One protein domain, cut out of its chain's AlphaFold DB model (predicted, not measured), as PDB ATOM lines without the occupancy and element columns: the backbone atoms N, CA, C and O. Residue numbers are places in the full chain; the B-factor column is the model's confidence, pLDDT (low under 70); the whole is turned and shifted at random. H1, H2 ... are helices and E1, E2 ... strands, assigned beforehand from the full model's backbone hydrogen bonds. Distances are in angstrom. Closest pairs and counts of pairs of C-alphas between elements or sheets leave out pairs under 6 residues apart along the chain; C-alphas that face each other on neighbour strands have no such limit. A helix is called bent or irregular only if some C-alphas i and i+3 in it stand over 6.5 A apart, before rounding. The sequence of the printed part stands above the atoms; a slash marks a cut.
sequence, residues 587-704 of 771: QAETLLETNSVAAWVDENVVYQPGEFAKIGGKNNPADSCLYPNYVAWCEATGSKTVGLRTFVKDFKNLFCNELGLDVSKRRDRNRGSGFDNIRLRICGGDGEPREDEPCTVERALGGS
ATOM      1  N   GLN A 587     -12.304 -42.068   5.850       70.69
ATOM      2  CA  GLN A 587     -13.311 -43.114   5.945       70.69
ATOM      3  C   GLN A 587     -14.422 -42.718   6.923       70.69
ATOM      4  O   GLN A 587     -15.580 -43.031   6.652       70.69
ATOM      5  N   ALA A 588     -14.082 -42.056   8.035       72.25
ATOM      6  CA  ALA A 588     -15.064 -41.538   8.977       72.25
ATOM      7  C   ALA A 588     -15.989 -40.537   8.277       72.25
ATOM      8  O   ALA A 588     -17.194 -40.767   8.235       72.25
ATOM      9  N   GLU A 589     -15.420 -39.519   7.628       73.19
ATOM     10  CA  GLU A 589     -16.162 -38.487   6.891       73.19
ATOM     11  C   GLU A 589     -17.105 -39.104   5.843       73.19
ATOM     12  O   GLU A 589     -18.314 -38.870   5.851       73.19
ATOM     13  N   THR A 590     -16.593 -40.015   5.012       71.25
ATOM     14  CA  THR A 590     -17.399 -40.710   3.995       71.25
ATOM     15  C   THR A 590     -18.522 -41.542   4.613       71.25
ATOM     16  O   THR A 590     -19.636 -41.604   4.083       71.25
ATOM     17  N   LEU A 591     -18.243 -42.238   5.716       75.56
ATOM     18  CA  LEU A 591     -19.236 -43.068   6.386       75.56
ATOM     19  C   LEU A 591     -20.367 -42.208   6.963       75.56
ATOM     20  O   LEU A 591     -21.528 -42.601   6.858       75.56
ATOM     21  N   LEU A 592     -20.046 -41.029   7.496       79.12
ATOM     22  CA  LEU A 592     -21.025 -40.060   7.988       79.12
ATOM     23  C   LEU A 592     -21.884 -39.492   6.851       79.12
ATOM     24  O   LEU A 592     -23.105 -39.437   6.978       79.12
ATOM     25  N   GLU A 593     -21.293 -39.159   5.702       73.62
ATOM     26  CA  GLU A 593     -22.046 -38.639   4.550       73.62
ATOM     27  C   GLU A 593     -22.984 -39.679   3.914       73.62
ATOM     28  O   GLU A 593     -24.047 -39.342   3.386       73.62
ATOM     29  N   THR A 594     -22.591 -40.955   3.926       70.19
ATOM     30  CA  THR A 594     -23.279 -42.012   3.163       70.19
ATOM     31  C   THR A 594     -24.227 -42.868   3.997       70.19
ATOM     32  O   THR A 594     -25.168 -43.449   3.446       70.19
ATOM     33  N   ASN A 595     -24.021 -42.955   5.314       79.81
ATOM     34  CA  ASN A 595     -24.791 -43.813   6.207       79.81
ATOM     35  C   ASN A 595     -25.498 -42.992   7.295       79.81
ATOM     36  O   ASN A 595     -24.896 -42.572   8.280       79.81
ATOM     37  N   SER A 596     -26.823 -42.856   7.170       85.94
ATOM     38  CA  SER A 596     -27.638 -42.094   8.127       85.94
ATOM     39  C   SER A 596     -27.621 -42.663   9.548       85.94
ATOM     40  O   SER A 596     -27.817 -41.915  10.501       85.94
ATOM     41  N   VAL A 597     -27.381 -43.970   9.722       87.56
ATOM     42  CA  VAL A 597     -27.209 -44.569  11.055       87.56
ATOM     43  C   VAL A 597     -25.861 -44.165  11.649       87.56
ATOM     44  O   VAL A 597     -25.800 -43.924  12.848       87.56
ATOM     45  N   ALA A 598     -24.806 -44.062  10.836       85.81
ATOM     46  CA  ALA A 598     -23.489 -43.625  11.296       85.81
ATOM     47  C   ALA A 598     -23.478 -42.141  11.675       85.81
ATOM     48  O   ALA A 598     -23.047 -41.825  12.778       85.81
ATOM     49  N   ALA A 599     -24.037 -41.270  10.827       85.62
ATOM     50  CA  ALA A 599     -24.211 -39.846  11.130       85.62
ATOM     51  C   ALA A 599     -24.969 -39.631  12.447       85.62
ATOM     52  O   ALA A 599     -24.502 -38.950  13.355       85.62
ATOM     53  N   TRP A 600     -26.103 -40.319  12.604       90.38
ATOM     54  CA  TRP A 600     -26.868 -40.256  13.842       90.38
ATOM     55  C   TRP A 600     -26.088 -40.775  15.059       90.38
ATOM     56  O   TRP A 600     -26.181 -40.181  16.132       90.38
ATOM     57  N   VAL A 601     -25.342 -41.879  14.919       89.50
ATOM     58  CA  VAL A 601     -24.515 -42.441  16.001       89.50
ATOM     59  C   VAL A 601     -23.453 -41.452  16.451       89.50
ATOM     60  O   VAL A 601     -23.244 -41.311  17.651       89.50
ATOM     61  N   ASP A 602     -22.800 -40.777  15.516       87.69
ATOM     62  CA  ASP A 602     -21.745 -39.818  15.825       87.69
ATOM     63  C   ASP A 602     -22.277 -38.627  16.640       87.69
ATOM     64  O   ASP A 602     -21.733 -38.277  17.693       87.69
ATOM     65  N   GLU A 603     -23.439 -38.111  16.233       85.56
ATOM     66  CA  GLU A 603     -24.100 -36.982  16.882       85.56
ATOM     67  C   GLU A 603     -24.815 -37.349  18.194       85.56
ATOM     68  O   GLU A 603     -24.831 -36.550  19.126       85.56
ATOM     69  N   ASN A 604     -25.427 -38.533  18.314       87.19
ATOM     70  CA  ASN A 604     -26.404 -38.819  19.381       87.19
ATOM     71  C   ASN A 604     -26.046 -40.009  20.279       87.19
ATOM     72  O   ASN A 604     -26.759 -40.267  21.254       87.19
ATOM     73  N   VAL A 605     -24.979 -40.754  19.985       88.88
ATOM     74  CA  VAL A 605     -24.586 -41.948  20.744       88.88
ATOM     75  C   VAL A 605     -23.149 -41.808  21.233       88.88
ATOM     76  O   VAL A 605     -22.261 -41.411  20.488       88.88
ATOM     77  N   VAL A 606     -22.914 -42.188  22.488       87.44
ATOM     78  CA  VAL A 606     -21.583 -42.211  23.106       87.44
ATOM     79  C   VAL A 606     -21.222 -43.650  23.464       87.44
ATOM     80  O   VAL A 606     -21.998 -44.347  24.131       87.44
ATOM     81  N   TYR A 607     -20.041 -44.102  23.031       85.06
ATOM     82  CA  TYR A 607     -19.477 -45.374  23.483       85.06
ATOM     83  C   TYR A 607     -18.979 -45.249  24.926       85.06
ATOM     84  O   TYR A 607     -18.018 -44.534  25.208       85.06
ATOM     85  N   GLN A 608     -19.629 -45.964  25.843       84.25
ATOM     86  CA  GLN A 608     -19.301 -45.955  27.263       84.25
ATOM     87  C   GLN A 608     -19.419 -47.373  27.836       84.25
ATOM     88  O   GLN A 608     -20.533 -47.856  28.062       84.25
ATOM     89  N   PRO A 609     -18.286 -48.054  28.092       82.62
ATOM     90  CA  PRO A 609     -18.288 -49.389  28.681       82.62
ATOM     91  C   PRO A 609     -19.116 -49.463  29.971       82.62
ATOM     92  O   PRO A 609     -18.984 -48.615  30.852       82.62
ATOM     93  N   GLY A 610     -19.961 -50.490  30.088       81.88
ATOM     94  CA  GLY A 610     -20.819 -50.725  31.257       81.88
ATOM     95  C   GLY A 610     -22.207 -50.070  31.216       81.88
ATOM     96  O   GLY A 610     -23.057 -50.438  32.027       81.88
ATOM     97  N   GLU A 611     -22.472 -49.166  30.269       88.12
ATOM     98  CA  GLU A 611     -23.801 -48.569  30.075       88.12
ATOM     99  C   GLU A 611     -24.737 -49.452  29.233       88.12
ATOM    100  O   GLU A 611     -24.299 -50.344  28.506       88.12
ATOM    101  N   PHE A 612     -26.050 -49.213  29.329       89.00
ATOM    102  CA  PHE A 612     -27.064 -49.937  28.551       89.00
ATOM    103  C   PHE A 612     -28.069 -48.981  27.907       89.00
ATOM    104  O   PHE A 612     -28.824 -48.301  28.609       89.00
ATOM    105  N   ALA A 613     -28.178 -49.030  26.578       90.31
ATOM    106  CA  ALA A 613     -29.153 -48.256  25.819       90.31
ATOM    107  C   ALA A 613     -30.277 -49.138  25.258       90.31
ATOM    108  O   ALA A 613     -30.054 -50.123  24.548       90.31
ATOM    109  N   LYS A 614     -31.527 -48.766  25.544       91.62
ATOM    110  CA  LYS A 614     -32.720 -49.476  25.065       91.62
ATOM    111  C   LYS A 614     -32.981 -49.169  23.586       91.62
ATOM    112  O   LYS A 614     -32.964 -48.012  23.188       91.62
ATOM    113  N   ILE A 615     -33.311 -50.178  22.772       90.44
ATOM    114  CA  ILE A 615     -33.613 -49.971  21.339       90.44
ATOM    115  C   ILE A 615     -34.959 -49.246  21.160       90.44
ATOM    116  O   ILE A 615     -35.028 -48.233  20.474       90.44
ATOM    117  N   GLY A 616     -36.025 -49.752  21.793       86.75
ATOM    118  CA  GLY A 616     -37.393 -49.227  21.648       86.75
ATOM    119  C   GLY A 616     -38.028 -49.467  20.266       86.75
ATOM    120  O   GLY A 616     -37.373 -49.879  19.314       86.75
ATOM    121  N   GLY A 617     -39.341 -49.266  20.164       86.31
ATOM    122  CA  GLY A 617     -40.086 -49.191  18.901       86.31
ATOM    123  C   GLY A 617     -40.576 -47.764  18.654       86.31
ATOM    124  O   GLY A 617     -40.523 -46.954  19.566       86.31
ATOM    125  N   LYS A 618     -41.086 -47.458  17.453       80.75
ATOM    126  CA  LYS A 618     -41.399 -46.081  16.997       80.75
ATOM    127  C   LYS A 618     -42.217 -45.225  17.988       80.75
ATOM    128  O   LYS A 618     -42.028 -44.021  18.028       80.75
ATOM    129  N   ASN A 619     -43.088 -45.841  18.789       83.56
ATOM    130  CA  ASN A 619     -43.964 -45.141  19.740       83.56
ATOM    131  C   ASN A 619     -43.340 -44.944  21.139       83.56
ATOM    132  O   ASN A 619     -44.025 -44.491  22.052       83.56
ATOM    133  N   ASN A 620     -42.091 -45.364  21.355       87.31
ATOM    134  CA  ASN A 620     -41.379 -45.115  22.606       87.31
ATOM    135  C   ASN A 620     -40.802 -43.683  22.640       87.31
ATOM    136  O   ASN A 620     -40.596 -43.099  21.579       87.31
ATOM    137  N   PRO A 621     -40.516 -43.126  23.831       85.06
ATOM    138  CA  PRO A 621     -39.936 -41.788  23.947       85.06
ATOM    139  C   PRO A 621     -38.543 -41.695  23.295       85.06
ATOM    140  O   PRO A 621     -37.711 -42.591  23.468       85.06
ATOM    141  N   ALA A 622     -38.305 -40.622  22.535       83.88
ATOM    142  CA  ALA A 622     -37.068 -40.386  21.779       83.88
ATOM    143  C   ALA A 622     -35.864 -39.998  22.650       83.88
ATOM    144  O   ALA A 622     -34.728 -40.140  22.220       83.88
ATOM    145  N   ASP A 623     -36.092 -39.569  23.883       83.31
ATOM    146  CA  ASP A 623     -35.065 -39.240  24.877       83.31
ATOM    147  C   ASP A 623     -34.461 -40.476  25.573       83.31
ATOM    148  O   ASP A 623     -33.401 -40.399  26.186       83.31
ATOM    149  N   SER A 624     -35.123 -41.635  25.489       83.12
ATOM    150  CA  SER A 624     -34.774 -42.830  26.277       83.12
ATOM    151  C   SER A 624     -34.585 -44.103  25.451       83.12
ATOM    152  O   SER A 624     -34.238 -45.154  26.000       83.12
ATOM    153  N   CYS A 625     -34.834 -44.049  24.139       89.81
ATOM    154  CA  CYS A 625     -34.746 -45.197  23.239       89.81
ATOM    155  C   CYS A 625     -34.017 -44.842  21.936       89.81
ATOM    156  O   CYS A 625     -34.339 -43.846  21.297       89.81
ATOM    157  N   LEU A 626     -33.110 -45.718  21.494       91.06
ATOM    158  CA  LEU A 626     -32.261 -45.518  20.312       91.06
ATOM    159  C   LEU A 626     -33.062 -45.336  19.011       91.06
ATOM    160  O   LEU A 626     -32.815 -44.406  18.257       91.06
ATOM    161  N   TYR A 627     -34.029 -46.214  18.722       91.94
ATOM    162  CA  TYR A 627     -34.732 -46.189  17.433       91.94
ATOM    163  C   TYR A 627     -35.674 -44.984  17.270       91.94
ATOM    164  O   TYR A 627     -35.647 -44.366  16.210       91.94
ATOM    165  N   PRO A 628     -36.494 -44.598  18.267       90.62
ATOM    166  CA  PRO A 628     -37.266 -43.357  18.188       90.62
ATOM    167  C   PRO A 628     -36.391 -42.105  18.109       90.62
ATOM    168  O   PRO A 628     -36.754 -41.188  17.381       90.62
ATOM    169  N   ASN A 629     -35.241 -42.086  18.795       92.50
ATOM    170  CA  ASN A 629     -34.265 -40.999  18.689       92.50
ATOM    171  C   ASN A 629     -33.740 -40.860  17.251       92.50
ATOM    172  O   ASN A 629     -33.822 -39.786  16.666       92.50
ATOM    173  N   TYR A 630     -33.323 -41.974  16.640       91.44
ATOM    174  CA  TYR A 630     -32.903 -42.025  15.239       91.44
ATOM    175  C   TYR A 630     -34.000 -41.559  14.266       91.44
ATOM    176  O   TYR A 630     -33.730 -40.796  13.341       91.44
ATOM    177  N   VAL A 631     -35.250 -41.991  14.470       90.44
ATOM    178  CA  VAL A 631     -36.383 -41.575  13.627       90.44
ATOM    179  C   VAL A 631     -36.620 -40.068  13.728       90.44
ATOM    180  O   VAL A 631     -36.779 -39.425  12.694       90.44
ATOM    181  N   ALA A 632     -36.605 -39.510  14.941       88.88
ATOM    182  CA  ALA A 632     -36.765 -38.075  15.163       88.88
ATOM    183  C   ALA A 632     -35.616 -37.272  14.533       88.88
ATOM    184  O   ALA A 632     -35.857 -36.261  13.879       88.88
ATOM    185  N   TRP A 633     -34.379 -37.758  14.659       90.81
ATOM    186  CA  TRP A 633     -33.212 -37.149  14.026       90.81
ATOM    187  C   TRP A 633     -33.316 -37.161  12.495       90.81
ATOM    188  O   TRP A 633     -33.101 -36.136  11.858       90.81
ATOM    189  N   CYS A 634     -33.730 -38.279  11.890       89.50
ATOM    190  CA  CYS A 634     -33.958 -38.351  10.444       89.50
ATOM    191  C   CYS A 634     -35.057 -37.390   9.968       89.50
ATOM    192  O   CYS A 634     -34.926 -36.797   8.900       89.50
ATOM    193  N   GLU A 635     -36.137 -37.234  10.740       87.94
ATOM    194  CA  GLU A 635     -37.197 -36.265  10.438       87.94
ATOM    195  C   GLU A 635     -36.679 -34.817  10.522       87.94
ATOM    196  O   GLU A 635     -37.053 -33.997   9.684       87.94
ATOM    197  N   ALA A 636     -35.776 -34.518  11.463       86.56
ATOM    198  CA  ALA A 636     -35.159 -33.199  11.623       86.56
ATOM    199  C   ALA A 636     -34.116 -32.871  10.537       86.56
ATOM    200  O   ALA A 636     -34.076 -31.743  10.052       86.56
ATOM    201  N   THR A 637     -33.297 -33.844  10.123       85.69
ATOM    202  CA  THR A 637     -32.231 -33.655   9.116       85.69
ATOM    203  C   THR A 637     -32.692 -33.894   7.677       85.69
ATOM    204  O   THR A 637     -31.933 -33.682   6.734       85.69
ATOM    205  N   GLY A 638     -33.934 -34.349   7.475       82.62
ATOM    206  CA  GLY A 638     -34.462 -34.718   6.158       82.62
ATOM    207  C   GLY A 638     -33.912 -36.042   5.608       82.62
ATOM    208  O   GLY A 638     -34.101 -36.351   4.428       82.62
ATOM    209  N   SER A 639     -33.246 -36.841   6.446       83.75
ATOM    210  CA  SER A 639     -32.703 -38.154   6.089       83.75
ATOM    211  C   SER A 639     -33.798 -39.222   5.963       83.75
ATOM    212  O   SER A 639     -34.808 -39.218   6.667       83.75
ATOM    213  N   LYS A 640     -33.604 -40.208   5.074       84.50
ATOM    214  CA  LYS A 640     -34.536 -41.343   4.951       84.50
ATOM    215  C   LYS A 640     -34.370 -42.308   6.125       84.50
ATOM    216  O   LYS A 640     -33.285 -42.841   6.345       84.50
ATOM    217  N   THR A 641     -35.472 -42.596   6.816       86.75
ATOM    218  CA  THR A 641     -35.501 -43.561   7.920       86.75
ATOM    219  C   THR A 641     -35.424 -45.002   7.418       86.75
ATOM    220  O   THR A 641     -36.173 -45.415   6.529       86.75
ATOM    221  N   VAL A 642     -34.551 -45.805   8.027       88.12
ATOM    222  CA  VAL A 642     -34.558 -47.264   7.848       88.12
ATOM    223  C   VAL A 642     -35.515 -47.936   8.839       88.12
ATOM    224  O   VAL A 642     -35.723 -47.465   9.956       88.12
ATOM    225  N   GLY A 643     -36.111 -49.070   8.456       89.56
ATOM    226  CA  GLY A 643     -37.019 -49.815   9.335       89.56
ATOM    227  C   GLY A 643     -36.303 -50.486  10.518       89.56
ATOM    228  O   GLY A 643     -35.166 -50.929  10.389       89.56
ATOM    229  N   LEU A 644     -36.992 -50.658  11.653       88.38
ATOM    230  CA  LEU A 644     -36.431 -51.155  12.926       88.38
ATOM    231  C   LEU A 644     -35.544 -52.410  12.819       88.38
ATOM    232  O   LEU A 644     -34.510 -52.497  13.476       88.38
ATOM    233  N   ARG A 645     -35.936 -53.412  12.021       87.38
ATOM    234  CA  ARG A 645     -35.128 -54.638  11.860       87.38
ATOM    235  C   ARG A 645     -33.801 -54.360  11.152       87.38
ATOM    236  O   ARG A 645     -32.789 -54.933  11.542       87.38
ATOM    237  N   THR A 646     -33.836 -53.493  10.143       86.50
ATOM    238  CA  THR A 646     -32.671 -53.036   9.382       86.50
ATOM    239  C   THR A 646     -31.784 -52.167  10.265       86.50
ATOM    240  O   THR A 646     -30.625 -52.511  10.437       86.50
ATOM    241  N   PHE A 647     -32.357 -51.190  10.981       90.50
ATOM    242  CA  PHE A 647     -31.644 -50.375  11.972       90.50
ATOM    243  C   PHE A 647     -30.854 -51.228  12.972       90.50
ATOM    244  O   PHE A 647     -29.661 -51.037  13.139       90.50
ATOM    245  N   VAL A 648     -31.485 -52.220  13.613       89.50
ATOM    246  CA  VAL A 648     -30.799 -53.062  14.616       89.50
ATOM    247  C   VAL A 648     -29.649 -53.868  14.005       89.50
ATOM    248  O   VAL A 648     -28.648 -54.112  14.681       89.50
ATOM    249  N   LYS A 649     -29.798 -54.318  12.754       86.75
ATOM    250  CA  LYS A 649     -28.749 -55.045  12.035       86.75
ATOM    251  C   LYS A 649     -27.597 -54.107  11.676       86.75
ATOM    252  O   LYS A 649     -26.454 -54.447  11.968       86.75
ATOM    253  N   ASP A 650     -27.911 -52.959  11.089       84.56
ATOM    254  CA  ASP A 650     -26.938 -51.992  10.583       84.56
ATOM    255  C   ASP A 650     -26.196 -51.313  11.733       84.56
ATOM    256  O   ASP A 650     -24.978 -51.235  11.698       84.56
ATOM    257  N   PHE A 651     -26.892 -50.971  12.819       89.12
ATOM    258  CA  PHE A 651     -26.295 -50.462  14.052       89.12
ATOM    259  C   PHE A 651     -25.281 -51.449  14.640       89.12
ATOM    260  O   PHE A 651     -24.145 -51.091  14.937       89.12
ATOM    261  N   LYS A 652     -25.655 -52.731  14.769       86.94
ATOM    262  CA  LYS A 652     -24.721 -53.752  15.265       86.94
ATOM    263  C   LYS A 652     -23.534 -53.931  14.311       86.94
ATOM    264  O   LYS A 652     -22.409 -54.107  14.766       86.94
ATOM    265  N   ASN A 653     -23.789 -53.926  13.003       82.69
ATOM    266  CA  ASN A 653     -22.751 -54.058  11.987       82.69
ATOM    267  C   ASN A 653     -21.762 -52.886  12.033       82.69
ATOM    268  O   ASN A 653     -20.561 -53.131  12.020       82.69
ATOM    269  N   LEU A 654     -22.262 -51.657  12.163       83.69
ATOM    270  CA  LEU A 654     -21.472 -50.438  12.294       83.69
ATOM    271  C   LEU A 654     -20.507 -50.549  13.480       83.69
ATOM    272  O   LEU A 654     -19.297 -50.538  13.286       83.69
ATOM    273  N   PHE A 655     -21.016 -50.776  14.695       82.88
ATOM    274  CA  PHE A 655     -20.158 -50.867  15.882       82.88
ATOM    275  C   PHE A 655     -19.164 -52.034  15.809       82.88
ATOM    276  O   PHE A 655     -17.972 -51.826  16.008       82.88
ATOM    277  N   CYS A 656     -19.618 -53.250  15.488       77.88
ATOM    278  CA  CYS A 656     -18.759 -54.437  15.560       77.88
ATOM    279  C   CYS A 656     -17.782 -54.573  14.380       77.88
ATOM    280  O   CYS A 656     -16.639 -54.970  14.583       77.88
ATOM    281  N   ASN A 657     -18.235 -54.316  13.149       73.50
ATOM    282  CA  ASN A 657     -17.475 -54.642  11.937       73.50
ATOM    283  C   ASN A 657     -16.812 -53.422  11.292       73.50
ATOM    284  O   ASN A 657     -15.788 -53.590  10.631       73.50
ATOM    285  N   GLU A 658     -17.391 -52.229  11.439       72.69
ATOM    286  CA  GLU A 658     -16.855 -51.009  10.821       72.69
ATOM    287  C   GLU A 658     -16.006 -50.209  11.814       72.69
ATOM    288  O   GLU A 658     -14.882 -49.861  11.468       72.69
ATOM    289  N   LEU A 659     -16.491 -50.006  13.046       76.12
ATOM    290  CA  LEU A 659     -15.801 -49.248  14.102       76.12
ATOM    291  C   LEU A 659     -14.913 -50.115  15.015       76.12
ATOM    292  O   LEU A 659     -14.082 -49.586  15.746       76.12
ATOM    293  N   GLY A 660     -15.096 -51.440  15.020       72.62
ATOM    294  CA  GLY A 660     -14.339 -52.355  15.889       72.62
ATOM    295  C   GLY A 660     -14.610 -52.180  17.393       72.62
ATOM    296  O   GLY A 660     -13.777 -52.553  18.219       72.62
ATOM    297  N   LEU A 661     -15.762 -51.613  17.754       81.19
ATOM    298  CA  LEU A 661     -16.197 -51.364  19.126       81.19
ATOM    299  C   LEU A 661     -17.081 -52.508  19.642       81.19
ATOM    300  O   LEU A 661     -17.972 -53.003  18.944       81.19
ATOM    301  N   ASP A 662     -16.855 -52.915  20.892       83.31
ATOM    302  CA  ASP A 662     -17.570 -54.040  21.497       83.31
ATOM    303  C   ASP A 662     -18.974 -53.635  21.963       83.31
ATOM    304  O   ASP A 662     -19.145 -53.031  23.027       83.31
ATOM    305  N   VAL A 663     -19.975 -53.972  21.147       85.88
ATOM    306  CA  VAL A 663     -21.395 -53.720  21.414       85.88
ATOM    307  C   VAL A 663     -22.202 -55.005  21.230       85.88
ATOM    308  O   VAL A 663     -22.374 -55.529  20.124       85.88
ATOM    309  N   SER A 664     -22.776 -55.501  22.326       86.56
ATOM    310  CA  SER A 664     -23.620 -56.695  22.336       86.56
ATOM    311  C   SER A 664     -25.096 -56.351  22.463       86.56
ATOM    312  O   SER A 664     -25.508 -55.549  23.294       86.56
ATOM    313  N   LYS A 665     -25.937 -57.016  21.661       88.94
ATOM    314  CA  LYS A 665     -27.389 -56.959  21.849       88.94
ATOM    315  C   LYS A 665     -27.780 -57.861  23.013       88.94
ATOM    316  O   LYS A 665     -27.602 -59.077  22.929       88.94
ATOM    317  N   ARG A 666     -28.422 -57.294  24.029       88.38
ATOM    318  CA  ARG A 666     -28.918 -58.023  25.199       88.38
ATOM    319  C   ARG A 666     -30.391 -57.718  25.453       88.38
ATOM    320  O   ARG A 666     -30.909 -56.657  25.105       88.38
ATOM    321  N   ARG A 667     -31.096 -58.682  26.048       84.94
ATOM    322  CA  ARG A 667     -32.442 -58.478  26.588       84.94
ATOM    323  C   ARG A 667     -32.357 -58.398  28.106       84.94
ATOM    324  O   ARG A 667     -32.080 -59.400  28.759       84.94
ATOM    325  N   ASP A 668     -32.604 -57.212  28.639       81.62
ATOM    326  CA  ASP A 668     -32.722 -56.979  30.071       81.62
ATOM    327  C   ASP A 668     -34.150 -57.292  30.550       81.62
ATOM    328  O   ASP A 668     -35.127 -57.053  29.826       81.62
ATOM    329  N   ARG A 669     -34.285 -57.850  31.763       74.94
ATOM    330  CA  ARG A 669     -35.585 -58.260  32.324       74.94
ATOM    331  C   ARG A 669     -36.515 -57.072  32.598       74.94
ATOM    332  O   ARG A 669     -37.721 -57.232  32.447       74.94
ATOM    333  N   ASN A 670     -35.965 -55.905  32.932       72.69
ATOM    334  CA  ASN A 670     -36.722 -54.717  33.336       72.69
ATOM    335  C   ASN A 670     -36.696 -53.617  32.262       72.69
ATOM    336  O   ASN A 670     -37.674 -52.892  32.093       72.69
ATOM    337  N   ARG A 671     -35.596 -53.492  31.510       73.50
ATOM    338  CA  ARG A 671     -35.381 -52.414  30.526       73.50
ATOM    339  C   ARG A 671     -35.693 -52.823  29.078       73.50
ATOM    340  O   ARG A 671     -35.834 -51.957  28.217       73.50
ATOM    341  N   GLY A 672     -35.899 -54.112  28.797       82.56
ATOM    342  CA  GLY A 672     -36.245 -54.621  27.463       82.56
ATOM    343  C   GLY A 672     -35.023 -54.937  26.590       82.56
ATOM    344  O   GLY A 672     -33.941 -55.207  27.096       82.56
ATOM    345  N   SER A 673     -35.191 -54.977  25.262       89.06
ATOM    346  CA  SER A 673     -34.069 -55.234  24.341       89.06
ATOM    347  C   SER A 673     -33.249 -53.962  24.122       89.06
ATOM    348  O   SER A 673     -33.810 -52.926  23.760       89.06
ATOM    349  N   GLY A 674     -31.935 -54.073  24.276       90.06
ATOM    350  CA  GLY A 674     -30.986 -52.972  24.147       90.06
ATOM    351  C   GLY A 674     -29.607 -53.437  23.695       90.06
ATOM    352  O   GLY A 674     -29.427 -54.603  23.325       90.06
ATOM    353  N   PHE A 675     -28.665 -52.511  23.736       91.44
ATOM    354  CA  PHE A 675     -27.251 -52.726  23.471       91.44
ATOM    355  C   PHE A 675     -26.431 -52.308  24.697       91.44
ATOM    356  O   PHE A 675     -26.743 -51.294  25.323       91.44
ATOM    357  N   ASP A 676     -25.424 -53.108  25.040       89.19
ATOM    358  CA  ASP A 676     -24.471 -52.809  26.114       89.19
ATOM    359  C   ASP A 676     -23.320 -51.915  25.595       89.19
ATOM    360  O   ASP A 676     -23.051 -51.878  24.392       89.19
ATOM    361  N   ASN A 677     -22.625 -51.243  26.517       87.44
ATOM    362  CA  ASN A 677     -21.462 -50.369  26.306       87.44
ATOM    363  C   ASN A 677     -21.732 -49.064  25.543       87.44
ATOM    364  O   ASN A 677     -20.809 -48.451  25.007       87.44
ATOM    365  N   ILE A 678     -22.987 -48.625  25.493       89.50
ATOM    366  CA  ILE A 678     -23.377 -47.378  24.835       89.50
ATOM    367  C   ILE A 678     -24.481 -46.663  25.610       89.50
ATOM    368  O   ILE A 678     -25.282 -47.294  26.306       89.50
ATOM    369  N   ARG A 679     -24.579 -45.349  25.409       89.38
ATOM    370  CA  ARG A 679     -25.712 -44.525  25.849       89.38
ATOM    371  C   ARG A 679     -26.054 -43.447  24.822       89.38
ATOM    372  O   ARG A 679     -25.248 -43.150  23.944       89.38
ATOM    373  N   LEU A 680     -27.244 -42.860  24.951       86.69
ATOM    374  CA  LEU A 680     -27.588 -41.629  24.233       86.69
ATOM    375  C   LEU A 680     -26.803 -40.442  24.821       86.69
ATOM    376  O   LEU A 680     -26.499 -40.416  26.021       86.69
ATOM    377  N   ARG A 681     -26.466 -39.478  23.962       85.69
ATOM    378  CA  ARG A 681     -25.837 -38.207  24.335       85.69
ATOM    379  C   ARG A 681     -26.794 -37.396  25.213       85.69
ATOM    380  O   ARG A 681     -28.002 -37.392  24.979       85.69
ATOM    381  N   ILE A 682     -26.267 -36.746  26.248       75.50
ATOM    382  CA  ILE A 682     -27.073 -35.955  27.187       75.50
ATOM    383  C   ILE A 682     -27.046 -34.490  26.730       75.50
ATOM    384  O   ILE A 682     -25.978 -33.883  26.678       75.50
ATOM    385  N   CYS A 683     -28.207 -33.913  26.410       61.94
ATOM    386  CA  CYS A 683     -28.322 -32.479  26.119       61.94
ATOM    387  C   CYS A 683     -28.196 -31.648  27.409       61.94
ATOM    388  O   CYS A 683     -28.692 -32.050  28.467       61.94
ATOM    389  N   GLY A 684     -27.541 -30.488  27.327       57.09
ATOM    390  CA  GLY A 684     -27.487 -29.500  28.406       57.09
ATOM    391  C   GLY A 684     -28.847 -28.844  28.686       57.09
ATOM    392  O   GLY A 684     -29.846 -29.134  28.027       57.09
ATOM    393  N   GLY A 685     -28.891 -27.930  29.666       46.91
ATOM    394  CA  GLY A 685     -30.115 -27.209  30.063       46.91
ATOM    395  C   GLY A 685     -30.763 -26.382  28.943       46.91
ATOM    396  O   GLY A 685     -31.956 -26.095  29.016       46.91
ATOM    397  N   ASP A 686     -29.999 -26.089  27.890       49.00
ATOM    398  CA  ASP A 686     -30.393 -25.241  26.764       49.00
ATOM    399  C   ASP A 686     -30.844 -26.064  25.540       49.00
ATOM    400  O   ASP A 686     -31.207 -25.511  24.506       49.00
ATOM    401  N   GLY A 687     -30.858 -27.401  25.653       53.16
ATOM    402  CA  GLY A 687     -31.252 -28.319  24.579       53.16
ATOM    403  C   GLY A 687     -30.141 -28.653  23.577       53.16
ATOM    404  O   GLY A 687     -30.330 -29.554  22.762       53.16
ATOM    405  N   GLU A 688     -28.980 -28.003  23.668       50.66
ATOM    406  CA  GLU A 688     -27.807 -28.317  22.848       50.66
ATOM    407  C   GLU A 688     -26.993 -29.490  23.432       50.66
ATOM    408  O   GLU A 688     -26.947 -29.673  24.659       50.66
ATOM    409  N   PRO A 689     -26.390 -30.337  22.577       57.94
ATOM    410  CA  PRO A 689     -25.511 -31.399  23.033       57.94
ATOM    411  C   PRO A 689     -24.309 -30.816  23.777       57.94
ATOM    412  O   PRO A 689     -23.753 -29.792  23.399       57.94
ATOM    413  N   ARG A 690     -23.908 -31.490  24.852       58.03
ATOM    414  CA  ARG A 690     -22.708 -31.159  25.620       58.03
ATOM    415  C   ARG A 690     -21.451 -31.212  24.736       58.03
ATOM    416  O   ARG A 690     -21.149 -32.278  24.197       58.03
ATOM    417  N   GLU A 691     -20.748 -30.081  24.599       54.69
ATOM    418  CA  GLU A 691     -19.513 -29.943  23.797       54.69
ATOM    419  C   GLU A 691     -18.361 -30.834  24.308       54.69
ATOM    420  O   GLU A 691     -17.453 -31.156  23.553       54.69
ATOM    421  N   ASP A 692     -18.416 -31.287  25.566       60.25
ATOM    422  CA  ASP A 692     -17.403 -32.129  26.219       60.25
ATOM    423  C   ASP A 692     -17.496 -33.632  25.877       60.25
ATOM    424  O   ASP A 692     -16.628 -34.419  26.266       60.25
ATOM    425  N   GLU A 693     -18.532 -34.075  25.156       67.19
ATOM    426  CA  GLU A 693     -18.714 -35.491  24.810       67.19
ATOM    427  C   GLU A 693     -18.159 -35.814  23.398       67.19
ATOM    428  O   GLU A 693     -18.516 -35.156  22.422       67.19
ATOM    429  N   PRO A 694     -17.327 -36.861  23.226       66.62
ATOM    430  CA  PRO A 694     -16.647 -37.133  21.956       66.62
ATOM    431  C   PRO A 694     -17.589 -37.660  20.859       66.62
ATOM    432  O   PRO A 694     -18.557 -38.369  21.147       66.62
ATOM    433  N   CYS A 695     -17.264 -37.382  19.595       73.69
ATOM    434  CA  CYS A 695     -17.877 -37.998  18.411       73.69
ATOM    435  C   CYS A 695     -17.477 -39.483  18.311       73.69
ATOM    436  O   CYS A 695     -16.290 -39.816  18.319       73.69
ATOM    437  N   THR A 696     -18.446 -40.404  18.282       78.44
ATOM    438  CA  THR A 696     -18.166 -41.852  18.400       78.44
ATOM    439  C   THR A 696     -17.556 -42.458  17.133       78.44
ATOM    440  O   THR A 696     -16.678 -43.316  17.236       78.44
ATOM    441  N   VAL A 697     -18.006 -42.048  15.946       75.69
ATOM    442  CA  VAL A 697     -17.532 -42.565  14.652       75.69
ATOM    443  C   VAL A 697     -16.205 -41.914  14.282       75.69
ATOM    444  O   VAL A 697     -15.250 -42.630  13.976       75.69
ATOM    445  N   GLU A 698     -16.117 -40.585  14.379       74.94
ATOM    446  CA  GLU A 698     -14.885 -39.845  14.076       74.94
ATOM    447  C   GLU A 698     -13.729 -40.287  14.971       74.94
ATOM    448  O   GLU A 698     -12.650 -40.599  14.477       74.94
ATOM    449  N   ARG A 699     -13.959 -40.436  16.280       73.81
ATOM    450  CA  ARG A 699     -12.912 -40.886  17.207       73.81
ATOM    451  C   ARG A 699     -12.487 -42.333  16.969       73.81
ATOM    452  O   ARG A 699     -11.323 -42.671  17.189       73.81
ATOM    453  N   ALA A 700     -13.419 -43.203  16.581       72.31
ATOM    454  CA  ALA A 700     -13.126 -44.616  16.353       72.31
ATOM    455  C   ALA A 700     -12.328 -44.846  15.063       72.31
ATOM    456  O   ALA A 700     -11.469 -45.722  15.048       72.31
ATOM    457  N   LEU A 701     -12.604 -44.078  14.004       69.69
ATOM    458  CA  LEU A 701     -11.983 -44.256  12.688       69.69
ATOM    459  C   LEU A 701     -10.861 -43.250  12.397       69.69
ATOM    460  O   LEU A 701      -9.833 -43.651  11.857       69.69
ATOM    461  N   GLY A 702     -11.041 -41.977  12.749       60.88
ATOM    462  CA  GLY A 702     -10.110 -40.874  12.479       60.88
ATOM    463  C   GLY A 702      -9.056 -40.618  13.559       60.88
ATOM    464  O   GLY A 702      -8.110 -39.871  13.329       60.88
ATOM    465  N   GLY A 703      -9.168 -41.257  14.727       59.75
ATOM    466  CA  GLY A 703      -8.296 -40.959  15.866       59.75
ATOM    467  C   GLY A 703      -8.618 -39.598  16.495       59.75
ATOM    468  O   GLY A 703      -9.647 -38.995  16.203       59.75
ATOM    469  N   SER A 704      -7.780 -39.114  17.418       50.38
ATOM    470  CA  SER A 704      -7.999 -37.803  18.051       50.38
ATOM    471  C   SER A 704      -7.796 -36.682  17.021       50.38
ATOM    472  O   SER A 704      -6.654 -36.353  16.672       50.38
TER     473      SER A 704
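AT A GLANCE: This is residues 587 to 704 of the 771 residues of the protein "SF3 helicase domain-containing protein" of Halomicronema hongdechloris C2206 (UniProt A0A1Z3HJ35). A short helix, H2, is in the middle, with H3 and H5 on opposite sides of it, H4 crossing a third side and H1 at a corner by its start. Beyond its last residues is a small, strongly twisted sheet of three strands, and a long loop, residues 681 to 695, swings away from E3 before returning to H5. The printed part has 118 residues, with five named helices and three named strands in the order H1 H2 E1 H3 H4 E2 E3 H5; the antiparallel sheet runs E1 E3 E2, and the class is mixed, helices and strands. It is compact, with a radius of gyration of the C-alphas of 13.4 A and spans of 37 by 31 by 28 A.

IN THESE COORDINATES: Find C-alpha 587 at (-13.311, -43.114, 5.945); there H1, residues 587 to 594, begins, 10.4 A long. H2 takes residues 596 to 604, 11.8 A, and E1 residues 605 to 614, 11.9 A, bending by 136 degrees at residue 608. H3, residues 626 to 637, is 16.3 A long. H4, residues 644 to 658, starts at C-alpha 644 (-36.431, -51.155, 12.926) and measures 19.7 A; it is neither bent nor irregular, but only just: C-alphas 655 and 658 are 6.0 A apart. E2, residues 665 to 668, is 9.8 A; E3, residues 672 to 680, is 15.9 A and bends by 110 degrees at residue 677. H5, residues 696 to 701, is 8.8 A and ends at C-alpha 701 (-11.983, -44.256, 12.688).

HOW THE PARTS SIT: Look first at H2, the hub. H1 and H2 touch only at the corner, closest at the C-alphas of Leu 592 and Ala 599, 4.5 A. H3 touches H2 with residues 630 to 634 alone, about perpendicular at 79 degrees; the closest C-alphas are Trp 600 and Tyr 630, 6.4 A. H4 touches H2 at 75 degrees, about perpendicular, closest at the C-alphas of Val 597 and Phe 651, 6.7 A. H5 touches H2 at a steep tilt of 66 degrees, closest at the C-alphas of Asp 602 and Thr 696, 4.9 A. H3 and H5 are apart. H2, H3, H4 and H5 only graze the sheet. Between E1 and E3, find N 606 and O 679, 2.9 A; in the hairpin E2 and E3, N 668 and O 672, 2.9 A. E1, H3 H4 and E2 form a split strand-helix-strand unit, two strands running the same way with E3 between them, its crossover right-handed. In each of the five helices every O i to N i+4 pair is within hydrogen-bond range.

THE WHOLE: The two C-alphas farthest apart, Thr 590 and Arg 669, are 38.0 A apart. The printed part has no cut. The long links are E1 to H3 and E3 to H5. Confidence is low, under 70, at residues 683 to 694 and 701 to 704; the mean pLDDT of the printed part is 80.5.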